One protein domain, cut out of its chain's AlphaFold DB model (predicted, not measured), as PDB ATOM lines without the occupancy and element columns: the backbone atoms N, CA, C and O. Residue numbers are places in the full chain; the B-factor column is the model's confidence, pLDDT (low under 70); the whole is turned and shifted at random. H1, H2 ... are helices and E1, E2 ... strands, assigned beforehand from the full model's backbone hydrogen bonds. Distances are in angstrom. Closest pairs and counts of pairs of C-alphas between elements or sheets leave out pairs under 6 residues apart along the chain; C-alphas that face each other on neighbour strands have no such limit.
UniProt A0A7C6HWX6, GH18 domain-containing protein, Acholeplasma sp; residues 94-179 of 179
ATOM      1  N   THR A  94     -42.185 -60.149  17.400       87.19
ATOM      2  CA  THR A  94     -43.201 -59.090  17.454       87.19
ATOM      3  C   THR A  94     -43.004 -58.231  18.700       87.19
ATOM      4  O   THR A  94     -42.803 -58.760  19.795       87.19
ATOM      5  N   ILE A  95     -43.129 -56.914  18.549       89.00
ATOM      6  CA  ILE A  95     -43.141 -55.949  19.648       89.00
ATOM      7  C   ILE A  95     -44.397 -55.076  19.552       89.00
ATOM      8  O   ILE A  95     -44.793 -54.652  18.469       89.00
ATOM      9  N   ASN A  96     -45.038 -54.830  20.693       94.75
ATOM     10  CA  ASN A  96     -46.226 -53.983  20.773       94.75
ATOM     11  C   ASN A  96     -45.855 -52.494  20.729       94.75
ATOM     12  O   ASN A  96     -44.773 -52.099  21.174       94.75
ATOM     13  N   TYR A  97     -46.776 -51.655  20.249       95.69
ATOM     14  CA  TYR A  97     -46.546 -50.214  20.123       95.69
ATOM     15  C   TYR A  97     -46.241 -49.534  21.471       95.69
ATOM     16  O   TYR A  97     -45.330 -48.711  21.554       95.69
ATOM     17  N   ASP A  98     -46.902 -49.945  22.557       95.69
ATOM     18  CA  ASP A  98     -46.600 -49.478  23.914       95.69
ATOM     19  C   ASP A  98     -45.142 -49.725  24.319       95.69
ATOM     20  O   ASP A  98     -44.521 -48.860  24.939       95.69
ATOM     21  N   LYS A  99     -44.566 -50.868  23.932       96.44
ATOM     22  CA  LYS A  99     -43.160 -51.192  24.196       96.44
ATOM     23  C   LYS A  99     -42.210 -50.388  23.329       96.44
ATOM     24  O   LYS A  99     -41.203 -49.917  23.852       96.44
ATOM     25  N   ILE A 100     -42.557 -50.152  22.065       95.88
ATOM     26  CA  ILE A 100     -41.803 -49.235  21.198       95.88
ATOM     27  C   ILE A 100     -41.732 -47.851  21.850       95.88
ATOM     28  O   ILE A 100     -40.639 -47.309  22.016       95.88
ATOM     29  N   ARG A 101     -42.873 -47.326  22.313       96.81
ATOM     30  CA  ARG A 101     -42.953 -46.007  22.954       96.81
ATOM     31  C   ARG A 101     -42.289 -45.931  24.329       96.81
ATOM     32  O   ARG A 101     -41.838 -44.870  24.738       96.81
ATOM     33  N   GLN A 102     -42.199 -47.045  25.052       96.81
ATOM     34  CA  GLN A 102     -41.525 -47.102  26.355       96.81
ATOM     35  C   GLN A 102     -40.002 -47.256  26.251       96.81
ATOM     36  O   GLN A 102     -39.307 -46.857  27.182       96.81
ATOM     37  N   GLN A 103     -39.487 -47.873  25.182       95.50
ATOM     38  CA  GLN A 103     -38.096 -48.351  25.138       95.50
ATOM     39  C   GLN A 103     -37.256 -47.747  24.010       95.50
ATOM     40  O   GLN A 103     -36.070 -47.518  24.222       95.50
ATOM     41  N   TYR A 104     -37.847 -47.492  22.842       94.25
ATOM     42  CA  TYR A 104     -37.100 -47.130  21.629       94.25
ATOM     43  C   TYR A 104     -37.381 -45.701  21.178       94.25
ATOM     44  O   TYR A 104     -36.473 -44.970  20.799       94.25
ATOM     45  N   TRP A 105     -38.640 -45.276  21.252       96.31
ATOM     46  CA  TRP A 105     -39.055 -43.940  20.857       96.31
ATOM     47  C   TRP A 105     -39.841 -43.337  22.005       96.31
ATOM     48  O   TRP A 105     -41.043 -43.534  22.047       96.31
ATOM     49  N   THR A 106     -39.195 -42.680  22.972       96.75
ATOM     50  CA  THR A 106     -39.852 -42.206  24.211       96.75
ATOM     51  C   THR A 106     -40.376 -40.777  24.099       96.75
ATOM     52  O   THR A 106     -41.502 -40.498  24.516       96.75
ATOM     53  N   ASP A 107     -39.648 -39.894  23.421       95.81
ATOM     54  CA  ASP A 107     -40.100 -38.550  23.047       95.81
ATOM     55  C   ASP A 107     -40.513 -38.529  21.569       95.81
ATOM     56  O   ASP A 107     -39.700 -38.809  20.695       95.81
ATOM     57  N   LEU A 108     -41.770 -38.175  21.275       94.38
ATOM     58  CA  LEU A 108     -42.262 -38.071  19.890       94.38
ATOM     59  C   LEU A 108     -41.503 -37.020  19.067       94.38
ATOM     60  O   LEU A 108     -41.519 -37.085  17.837       94.38
ATOM     61  N   ASN A 109     -40.869 -36.049  19.729       95.31
ATOM     62  CA  ASN A 109     -40.067 -35.022  19.070       95.31
ATOM     63  C   ASN A 109     -38.666 -35.522  18.706       95.31
ATOM     64  O   ASN A 109     -38.033 -34.951  17.817       95.31
ATOM     65  N   ASP A 110     -38.190 -36.585  19.356       94.56
ATOM     66  CA  ASP A 110     -36.922 -37.209  19.017       94.56
ATOM     67  C   ASP A 110     -37.130 -38.223  17.892       94.56
ATOM     68  O   ASP A 110     -37.546 -39.361  18.101       94.56
ATOM     69  N   LYS A 111     -36.866 -37.780  16.663       93.44
ATOM     70  CA  LYS A 111     -36.931 -38.617  15.463       93.44
ATOM     71  C   LYS A 111     -35.556 -39.103  14.997       93.44
ATOM     72  O   LYS A 111     -35.449 -39.535  13.855       93.44
ATOM     73  N   GLN A 112     -34.513 -39.054  15.836       92.50
ATOM     74  CA  GLN A 112     -33.144 -39.407  15.429       92.50
ATOM     75  C   GLN A 112     -33.056 -40.771  14.725       92.50
ATOM     76  O   GLN A 112     -32.330 -40.912  13.743       92.50
ATOM     77  N   TYR A 113     -33.806 -41.757  15.218       91.94
ATOM     78  CA  TYR A 113     -33.819 -43.124  14.693       91.94
ATOM     79  C   TYR A 113     -35.126 -43.493  13.995       91.94
ATOM     80  O   TYR A 113     -35.345 -44.665  13.703       91.94
ATOM     81  N   ILE A 114     -36.010 -42.523  13.756       95.50
ATOM     82  CA  ILE A 114     -37.324 -42.758  13.160       95.50
ATOM     83  C   ILE A 114     -37.275 -42.415  11.683       95.50
ATOM     84  O   ILE A 114     -36.950 -41.294  11.297       95.50
ATOM     85  N   TYR A 115     -37.659 -43.386  10.868       91.50
ATOM     86  CA  TYR A 115     -37.679 -43.276   9.424       91.50
ATOM     87  C   TYR A 115     -39.090 -43.521   8.907       91.50
ATOM     88  O   TYR A 115     -39.823 -44.369   9.416       91.50
ATOM     89  N   GLU A 116     -39.464 -42.752   7.893       93.50
ATOM     90  CA  GLU A 116     -40.794 -42.733   7.297       93.50
ATOM     91  C   GLU A 116     -40.632 -42.870   5.776       93.50
ATOM     92  O   GLU A 116     -39.768 -42.225   5.176       93.50
ATOM     93  N   ASP A 117     -41.451 -43.709   5.144       88.12
ATOM     94  CA  ASP A 117     -41.501 -43.829   3.686       88.12
ATOM     95  C   ASP A 117     -42.751 -43.130   3.148       88.12
ATOM     96  O   ASP A 117     -43.888 -43.555   3.369       88.12
ATOM     97  N   GLU A 118     -42.541 -42.037   2.419       89.31
ATOM     98  CA  GLU A 118     -43.619 -41.183   1.920       89.31
ATOM     99  C   GLU A 118     -44.526 -41.857   0.881       89.31
ATOM    100  O   GLU A 118     -45.639 -41.380   0.654       89.31
ATOM    101  N   VAL A 119     -44.101 -42.949   0.244       84.69
ATOM    102  CA  VAL A 119     -44.893 -43.637  -0.787       84.69
ATOM    103  C   VAL A 119     -45.835 -44.657  -0.152       84.69
ATOM    104  O   VAL A 119     -47.031 -44.676  -0.435       84.69
ATOM    105  N   THR A 120     -45.297 -45.495   0.725       83.25
ATOM    106  CA  THR A 120     -45.988 -46.602   1.395       83.25
ATOM    107  C   THR A 120     -46.673 -46.175   2.690       83.25
ATOM    108  O   THR A 120     -47.548 -46.890   3.183       83.25
ATOM    109  N   LYS A 121     -46.305 -45.007   3.233       90.75
ATOM    110  CA  LYS A 121     -46.732 -44.518   4.551       90.75
ATOM    111  C   LYS A 121     -46.398 -45.519   5.659       90.75
ATOM    112  O   LYS A 121     -47.211 -45.779   6.548       90.75
ATOM    113  N   ALA A 122     -45.212 -46.116   5.553       88.12
ATOM    114  CA  ALA A 122     -44.643 -47.015   6.544       88.12
ATOM    115  C   ALA A 122     -43.657 -46.266   7.442       88.12
ATOM    116  O   ALA A 122     -42.985 -45.338   6.991       88.12
ATOM    117  N   THR A 123     -43.560 -46.704   8.695       93.00
ATOM    118  CA  THR A 123     -42.628 -46.154   9.679       93.00
ATOM    119  C   THR A 123     -41.792 -47.274  10.275       93.00
ATOM    120  O   THR A 123     -42.296 -48.367  10.550       93.00
ATOM    121  N   TRP A 124     -40.516 -46.996  10.511       94.81
ATOM    122  CA  TRP A 124     -39.644 -47.902  11.242       94.81
ATOM    123  C   TRP A 124     -38.626 -47.153  12.103       94.81
ATOM    124  O   TRP A 124     -38.336 -45.978  11.890       94.81
ATOM    125  N   TYR A 125     -38.106 -47.856  13.103       93.06
ATOM    126  CA  TYR A 125     -37.002 -47.432  13.953       93.06
ATOM    127  C   TYR A 125     -35.729 -48.162  13.522       93.06
ATOM    128  O   TYR A 125     -35.781 -49.374  13.284       93.06
ATOM    129  N   TYR A 126     -34.601 -47.451  13.450       87.00
ATOM    130  CA  TYR A 126     -33.288 -48.062  13.248       87.00
ATOM    131  C   TYR A 126     -32.148 -47.300  13.932       87.00
ATOM    132  O   TYR A 126     -31.873 -46.151  13.591       87.00
ATOM    133  N   ASP A 127     -31.442 -47.963  14.854       82.19
ATOM    134  CA  ASP A 127     -30.309 -47.403  15.618       82.19
ATOM    135  C   ASP A 127     -28.937 -47.976  15.228       82.19
ATOM    136  O   ASP A 127     -27.958 -47.840  15.959       82.19
ATOM    137  N   GLY A 128     -28.860 -48.648  14.078       78.56
ATOM    138  CA  GLY A 128     -27.665 -49.373  13.645       78.56
ATOM    139  C   GLY A 128     -27.664 -50.846  14.056       78.56
ATOM    140  O   GLY A 128     -26.995 -51.650  13.412       78.56
ATOM    141  N   THR A 129     -28.445 -51.223  15.075       81.19
ATOM    142  CA  THR A 129     -28.540 -52.606  15.570       81.19
ATOM    143  C   THR A 129     -29.961 -53.150  15.460       81.19
ATOM    144  O   THR A 129     -30.182 -54.198  14.859       81.19
ATOM    145  N   ASN A 130     -30.936 -52.434  16.014       84.44
ATOM    146  CA  ASN A 130     -32.332 -52.842  16.058       84.44
ATOM    147  C   ASN A 130     -33.085 -52.237  14.879       84.44
ATOM    148  O   ASN A 130     -33.070 -51.020  14.718       84.44
ATOM    149  N   TRP A 131     -33.790 -53.059  14.101       89.00
ATOM    150  CA  TRP A 131     -34.716 -52.598  13.066       89.00
ATOM    151  C   TRP A 131     -36.144 -53.014  13.424       89.00
ATOM    152  O   TRP A 131     -36.429 -54.203  13.575       89.00
ATOM    153  N   ILE A 132     -37.040 -52.039  13.595       91.25
ATOM    154  CA  ILE A 132     -38.414 -52.277  14.062       91.25
ATOM    155  C   ILE A 132     -39.388 -51.545  13.147       91.25
ATOM    156  O   ILE A 132     -39.435 -50.321  13.165       91.25
ATOM    157  N   THR A 133     -40.212 -52.271  12.392       92.62
ATOM    158  CA  THR A 133     -41.333 -51.679  11.638       92.62
ATOM    159  C   THR A 133     -42.583 -51.583  12.510       92.62
ATOM    160  O   THR A 133     -42.911 -52.525  13.230       92.62
ATOM    161  N   PHE A 134     -43.303 -50.460  12.442       94.56
ATOM    162  CA  PHE A 134     -44.498 -50.224  13.256       94.56
ATOM    163  C   PHE A 134     -45.417 -49.140  12.669       94.56
ATOM    164  O   PHE A 134     -45.068 -48.444  11.718       94.56
ATOM    165  N   GLU A 135     -46.609 -48.983  13.244       94.38
ATOM    166  CA  GLU A 135     -47.521 -47.879  12.923       94.38
ATOM    167  C   GLU A 135     -47.227 -46.675  13.827       94.38
ATOM    168  O   GLU A 135     -47.368 -46.772  15.044       94.38
ATOM    169  N   SER A 136     -46.836 -45.533  13.253       96.00
ATOM    170  CA  SER A 136     -46.682 -44.269  13.994       96.00
ATOM    171  C   SER A 136     -47.933 -43.393  13.903       96.00
ATOM    172  O   SER A 136     -48.790 -43.605  13.043       96.00
ATOM    173  N   LEU A 137     -48.018 -42.342  14.731       97.00
ATOM    174  CA  LEU A 137     -49.101 -41.349  14.640       97.00
ATOM    175  C   LEU A 137     -49.213 -40.761  13.226       97.00
ATOM    176  O   LEU A 137     -50.321 -40.541  12.743       97.00
ATOM    177  N   TRP A 138     -48.077 -40.526  12.559       96.81
ATOM    178  CA  TRP A 138     -48.041 -40.035  11.183       96.81
ATOM    179  C   TRP A 138     -48.624 -41.057  10.201       96.81
ATOM    180  O   TRP A 138     -49.561 -40.727   9.475       96.81
ATOM    181  N   ALA A 139     -48.153 -42.307  10.227       95.81
ATOM    182  CA  ALA A 139     -48.636 -43.357   9.326       95.81
ATOM    183  C   ALA A 139     -50.142 -43.613   9.506       95.81
ATOM    184  O   ALA A 139     -50.893 -43.689   8.530       95.81
ATOM    185  N   VAL A 140     -50.610 -43.661  10.759       97.00
ATOM    186  CA  VAL A 140     -52.036 -43.805  11.086       97.00
ATOM    187  C   VAL A 140     -52.844 -42.605  10.597       97.00
ATOM    188  O   VAL A 140     -53.918 -42.789  10.020       97.00
ATOM    189  N   ALA A 141     -52.343 -41.380  10.776       96.88
ATOM    190  CA  ALA A 141     -53.001 -40.176  10.281       96.88
ATOM    191  C   ALA A 141     -53.137 -40.185   8.750       96.88
ATOM    192  O   ALA A 141     -54.215 -39.892   8.231       96.88
ATOM    193  N   GLU A 142     -52.084 -40.560   8.024       96.50
ATOM    194  CA  GLU A 142     -52.102 -40.639   6.560       96.50
ATOM    195  C   GLU A 142     -53.062 -41.726   6.062       96.50
ATOM    196  O   GLU A 142     -53.884 -41.471   5.177       96.50
ATOM    197  N   LYS A 143     -53.067 -42.904   6.698       95.12
ATOM    198  CA  LYS A 143     -54.029 -43.976   6.397       95.12
ATOM    199  C   LYS A 143     -55.467 -43.550   6.690       95.12
ATOM    200  O   LYS A 143     -56.356 -43.821   5.883       95.12
ATOM    201  N   ALA A 144     -55.705 -42.833   7.788       96.12
ATOM    202  CA  ALA A 144     -57.008 -42.271   8.143       96.12
ATOM    203  C   ALA A 144     -57.519 -41.260   7.114       96.12
ATOM    204  O   ALA A 144     -58.659 -41.377   6.652       96.12
ATOM    205  N   LYS A 145     -56.670 -40.313   6.699       95.50
ATOM    206  CA  LYS A 145     -57.000 -39.351   5.639       95.50
ATOM    207  C   LYS A 145     -57.286 -40.058   4.319       95.50
ATOM    208  O   LYS A 145     -58.275 -39.735   3.663       95.50
ATOM    209  N   TRP A 146     -56.464 -41.041   3.951       94.88
ATOM    210  CA  TRP A 146     -56.654 -41.816   2.730       94.88
ATOM    211  C   TRP A 146     -57.976 -42.586   2.753       94.88
ATOM    212  O   TRP A 146     -58.784 -42.432   1.840       94.88
ATOM    213  N   ALA A 147     -58.257 -43.338   3.820       94.88
ATOM    214  CA  ALA A 147     -59.492 -44.109   3.944       94.88
ATOM    215  C   ALA A 147     -60.737 -43.213   3.868       94.88
ATOM    216  O   ALA A 147     -61.712 -43.556   3.196       94.88
ATOM    217  N   LYS A 148     -60.681 -42.032   4.496       94.50
ATOM    218  CA  LYS A 148     -61.724 -41.008   4.384       94.50
ATOM    219  C   LYS A 148     -61.882 -40.513   2.944       94.50
ATOM    220  O   LYS A 148     -63.003 -40.466   2.444       94.50
ATOM    221  N   ALA A 149     -60.781 -40.168   2.273       95.25
ATOM    222  CA  ALA A 149     -60.790 -39.688   0.890       95.25
ATOM    223  C   ALA A 149     -61.348 -40.732  -0.092       95.25
ATOM    224  O   ALA A 149     -62.016 -40.374  -1.057       95.25
ATOM    225  N   GLN A 150     -61.136 -42.021   0.188       96.06
ATOM    226  CA  GLN A 150     -61.707 -43.133  -0.576       96.06
ATOM    227  C   GLN A 150     -63.180 -43.434  -0.236       96.06
ATOM    228  O   GLN A 150     -63.779 -44.328  -0.831       96.06
ATOM    229  N   GLY A 151     -63.787 -42.728   0.724       94.94
ATOM    230  CA  GLY A 151     -65.168 -42.968   1.147       94.94
ATOM    231  C   GLY A 151     -65.371 -44.301   1.877       94.94
ATOM    232  O   GLY A 151     -66.479 -44.844   1.863       94.94
ATOM    233  N   LEU A 152     -64.320 -44.846   2.501       93.75
ATOM    234  CA  LEU A 152     -64.415 -46.074   3.291       93.75
ATOM    235  C   LEU A 152     -65.198 -45.835   4.588       93.75
ATOM    236  O   LEU A 152     -65.265 -44.723   5.107       93.75
ATOM    237  N   GLY A 153     -65.801 -46.896   5.131       90.75
ATOM    238  CA  GLY A 153     -66.650 -46.810   6.328       90.75
ATOM    239  C   GLY A 153     -65.894 -46.648   7.652       90.75
ATOM    240  O   GLY A 153     -66.509 -46.328   8.667       90.75
ATOM    241  N   GLY A 154     -64.583 -46.880   7.653       89.69
ATOM    242  CA  GLY A 154     -63.738 -46.851   8.840       89.69
ATOM    243  C   GLY A 154     -62.390 -47.514   8.586       89.69
ATOM    244  O   GLY A 154     -62.104 -47.959   7.475       89.69
ATOM    245  N   ILE A 155     -61.593 -47.601   9.645       92.19
ATOM    246  CA  ILE A 155     -60.342 -48.357   9.695       92.19
ATOM    247  C   ILE A 155     -60.437 -49.320  10.870       92.19
ATOM    248  O   ILE A 155     -60.899 -48.945  11.950       92.19
ATOM    249  N   MET A 156     -60.012 -50.558  10.641       92.50
ATOM    250  CA  MET A 156     -59.819 -51.548  11.691       92.50
ATOM    251  C   MET A 156     -58.349 -51.546  12.122       92.50
ATOM    252  O   MET A 156     -57.465 -51.315  11.302       92.50
ATOM    253  N   PHE A 157     -58.109 -51.791  13.404       89.69
ATOM    254  CA  PHE A 157     -56.785 -51.967  13.987       89.69
ATOM    255  C   PHE A 157     -56.846 -53.122  14.997       89.69
ATOM    256  O   PHE A 157     -57.912 -53.426  15.542       89.69
ATOM    257  N   TRP A 158     -55.699 -53.744  15.253       87.12
ATOM    258  CA  TRP A 158     -55.519 -54.775  16.272       87.12
ATOM    259  C   TRP A 158     -54.254 -54.455  17.082       87.12
ATOM    260  O   TRP A 158     -53.197 -54.288  16.487       87.12
ATOM    261  N   ASP A 159     -54.278 -54.367  18.407       88.88
ATOM    262  CA  ASP A 159     -55.448 -54.273  19.283       88.88
ATOM    263  C   ASP A 159     -55.322 -53.080  20.235       88.88
ATOM    264  O   ASP A 159     -54.288 -52.416  20.316       88.88
ATOM    265  N   TYR A 160     -56.411 -52.799  20.948       89.19
ATOM    266  CA  TYR A 160     -56.512 -51.643  21.830       89.19
ATOM    267  C   TYR A 160     -55.505 -51.669  22.991       89.19
ATOM    268  O   TYR A 160     -55.047 -50.619  23.429       89.19
ATOM    269  N   ASN A 161     -55.133 -52.851  23.488       92.50
ATOM    270  CA  ASN A 161     -54.275 -52.988  24.670       92.50
ATOM    271  C   ASN A 161     -52.812 -52.636  24.382       92.50
ATOM    272  O   ASN A 161     -52.023 -52.498  25.314       92.50
ATOM    273  N   THR A 162     -52.451 -52.509  23.105       91.56
ATOM    274  CA  THR A 162     -51.091 -52.182  22.664       91.56
ATOM    275  C   THR A 162     -50.868 -50.691  22.412       91.56
ATOM    276  O   THR A 162     -49.737 -50.297  22.138       91.56
ATOM    277  N   ASP A 163     -51.909 -49.856  22.508       94.56
ATOM    278  CA  ASP A 163     -51.807 -48.420  22.232       94.56
ATOM    279  C   ASP A 163     -51.225 -47.652  23.431       94.56
ATOM    280  O   ASP A 163     -51.749 -47.684  24.550       94.56
ATOM    281  N   TYR A 164     -50.136 -46.920  23.201       96.81
ATOM    282  CA  TYR A 164     -49.490 -46.118  24.231       96.81
ATOM    283  C   TYR A 164     -50.306 -44.852  24.472       96.81
ATOM    284  O   TYR A 164     -50.361 -43.973  23.620       96.81
ATOM    285  N   GLN A 165     -50.944 -44.743  25.639       96.12
ATOM    286  CA  GLN A 165     -51.675 -43.534  26.053       96.12
ATOM    287  C   GLN A 165     -52.751 -43.060  25.047       96.12
ATOM    288  O   GLN A 165     -53.095 -41.879  25.013       96.12
ATOM    289  N   ASN A 166     -53.338 -43.984  24.277       95.94
ATOM    290  CA  ASN A 166     -54.309 -43.714  23.205       95.94
ATOM    291  C   ASN A 166     -53.752 -42.879  22.034       95.94
ATOM    292  O   ASN A 166     -54.521 -42.195  21.353       95.94
ATOM    293  N   GLU A 167     -52.437 -42.869  21.811       96.88
ATOM    294  CA  GLU A 167     -51.802 -42.097  20.742       96.88
ATOM    295  C   GLU A 167     -52.313 -42.504  19.350       96.88
ATOM    296  O   GLU A 167     -52.760 -41.642  18.583       96.88
ATOM    297  N   LEU A 168     -52.291 -43.803  19.025       96.25
ATOM    298  CA  LEU A 168     -52.691 -44.289  17.702       96.25
ATOM    299  C   LEU A 168     -54.195 -44.135  17.491       96.25
ATOM    300  O   LEU A 168     -54.629 -43.673  16.434       96.25
ATOM    301  N   MET A 169     -54.996 -44.449  18.509       95.38
ATOM    302  CA  MET A 169     -56.440 -44.234  18.475       95.38
ATOM    303  C   MET A 169     -56.791 -42.758  18.268       95.38
ATOM    304  O   MET A 169     -57.664 -42.434  17.461       95.38
ATOM    305  N   SER A 170     -56.104 -41.848  18.960       96.06
ATOM    306  CA  SER A 170     -56.327 -40.410  18.804       96.06
ATOM    307  C   SER A 170     -55.957 -39.950  17.396       96.06
ATOM    308  O   SER A 170     -56.750 -39.263  16.748       96.06
ATOM    309  N   ALA A 171     -54.796 -40.373  16.880       96.12
ATOM    310  CA  ALA A 171     -54.378 -40.071  15.514       96.12
ATOM    311  C   ALA A 171     -55.412 -40.563  14.490       96.12
ATOM    312  O   ALA A 171     -55.793 -39.814  13.587       96.12
ATOM    313  N   LEU A 172     -55.932 -41.778  14.670       95.69
ATOM    314  CA  LEU A 172     -56.984 -42.341  13.832       95.69
ATOM    315  C   LEU A 172     -58.264 -41.499  13.890       95.69
ATOM    316  O   LEU A 172     -58.799 -41.094  12.854       95.69
ATOM    317  N   TYR A 173     -58.757 -41.235  15.101       95.44
ATOM    318  CA  TYR A 173     -60.025 -40.558  15.343       95.44
ATOM    319  C   TYR A 173     -60.053 -39.163  14.714       95.44
ATOM    320  O   TYR A 173     -60.937 -38.876  13.899       95.44
ATOM    321  N   TYR A 174     -59.064 -38.322  15.037       96.12
ATOM    322  CA  TYR A 174     -59.032 -36.932  14.580       96.12
ATOM    323  C   TYR A 174     -58.857 -36.824  13.061       96.12
ATOM    324  O   TYR A 174     -59.486 -35.978  12.425       96.12
ATOM    325  N   ASN A 175     -58.073 -37.717  12.448       95.81
ATOM    326  CA  ASN A 175     -57.825 -37.667  11.006       95.81
ATOM    327  C   ASN A 175     -58.946 -38.310  10.174       95.81
ATOM    328  O   ASN A 175     -59.216 -37.861   9.059       95.81
ATOM    329  N   PHE A 176     -59.649 -39.316  10.704       94.06
ATOM    330  CA  PHE A 176     -60.760 -39.950   9.989       94.06
ATOM    331  C   PHE A 176     -62.059 -39.137  10.106       94.06
ATOM    332  O   PHE A 176     -62.746 -38.899   9.108       94.06
ATOM    333  N   ARG A 177     -62.414 -38.662  11.308       88.38
ATOM    334  CA  ARG A 177     -63.654 -37.890  11.517       88.38
ATOM    335  C   ARG A 177     -63.527 -36.449  11.019       88.38
ATOM    336  O   ARG A 177     -64.446 -35.970  10.356       88.38
ATOM    337  N   GLY A 178     -62.350 -35.834  11.152       73.19
ATOM    338  CA  GLY A 178     -62.171 -34.391  10.957       73.19
ATOM    339  C   GLY A 178     -62.782 -33.593  12.113       73.19
ATOM    340  O   GLY A 178     -63.717 -34.071  12.755       73.19
ATOM    341  N   ASN A 179     -62.223 -32.412  12.378       55.12
ATOM    342  CA  ASN A 179     -62.808 -31.425  13.291       55.12
ATOM    343  C   ASN A 179     -64.060 -30.784  12.686       55.12
ATOM    344  O   ASN A 179     -64.070 -30.592  11.446       55.12
TER     345      ASN A 179
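This is residues 94 to 179 of the 179 residues of the protein "GH18 domain-containing protein" of Acholeplasma sp (UniProt A0A7C6HWX6). A small three-stranded antiparallel sheet, E1 E2 E3, makes one end of the domain, and two helices side by side, H2 and H3, make the other. The short helix H1 only grazes the sheet, coming closest to E3 at Tyr 97 and Phe 134, and the long link of residues 150 to 166 folds back from the end of H2 to the start of H3; H2 and H3 run the same way. The printed part has 86 residues, with three named helices and three named strands in the order H1 E1 E2 E3 H2 H3, and the class is mixed, helices and strands. It is compact, with a radius of gyration of the C-alphas of 13.1 A, and spans 40 by 28 by 24 A.

The sheet runs E1, residues 114 to 117, E2, residues 122 to 126, and E3, residues 131 to 134. It is a meander, each strand the antiparallel neighbour of the one before, with E1 and E3 as edge strands. E1 and E2 form a hairpin at 148 degrees between their directions, with N 115 and O 124 within hydrogen-bond range at 2.9 A. E2 and E3 form a hairpin at 150 degrees, with N 125 and O 132 within range at 2.8 A. H2, residues 137 to 149, is on the sheet but only grazes it, with residues 137 to 143; its closest C-alphas to E2 are those of Ala 139 and Ala 122, 6.1 A apart. H3, residues 167 to 177, is not on the sheet. H2 and H3 touch, the closest C-alphas being those of Ala 144 and Phe 176, 4.8 A apart. They run the same way at a shallow tilt of 21 degrees. H1, residues 97 to 103, is only just on the sheet, with 5 pairs of C-alphas within 10 A, and only grazes it with residues 97 to 100. H1 is apart from H2 and from H3. In H1, H2 and H3 every O i to N i+4 pair is within hydrogen-bond range.

H1 is 10.0 A long and begins at C-alpha 97, (-46.546, -50.214, 20.123). E1 is 10.4 A long, E2 13.2 A and E3 10.1 A. H2 is 18.1 A long and begins at C-alpha 137, (-49.101, -41.349, 14.640). H3 is 15.6 A long and ends at C-alpha 177, (-63.654, -37.890, 11.517).

The two C-alphas farthest apart are those of Thr 129 and Gly 151, 40.5 A. The printed part has no cut. The link from H2 to H3, 17 residues, is long. The mean pLDDT of the printed part is 92.3, and residue 179, the chain's last, is under 70.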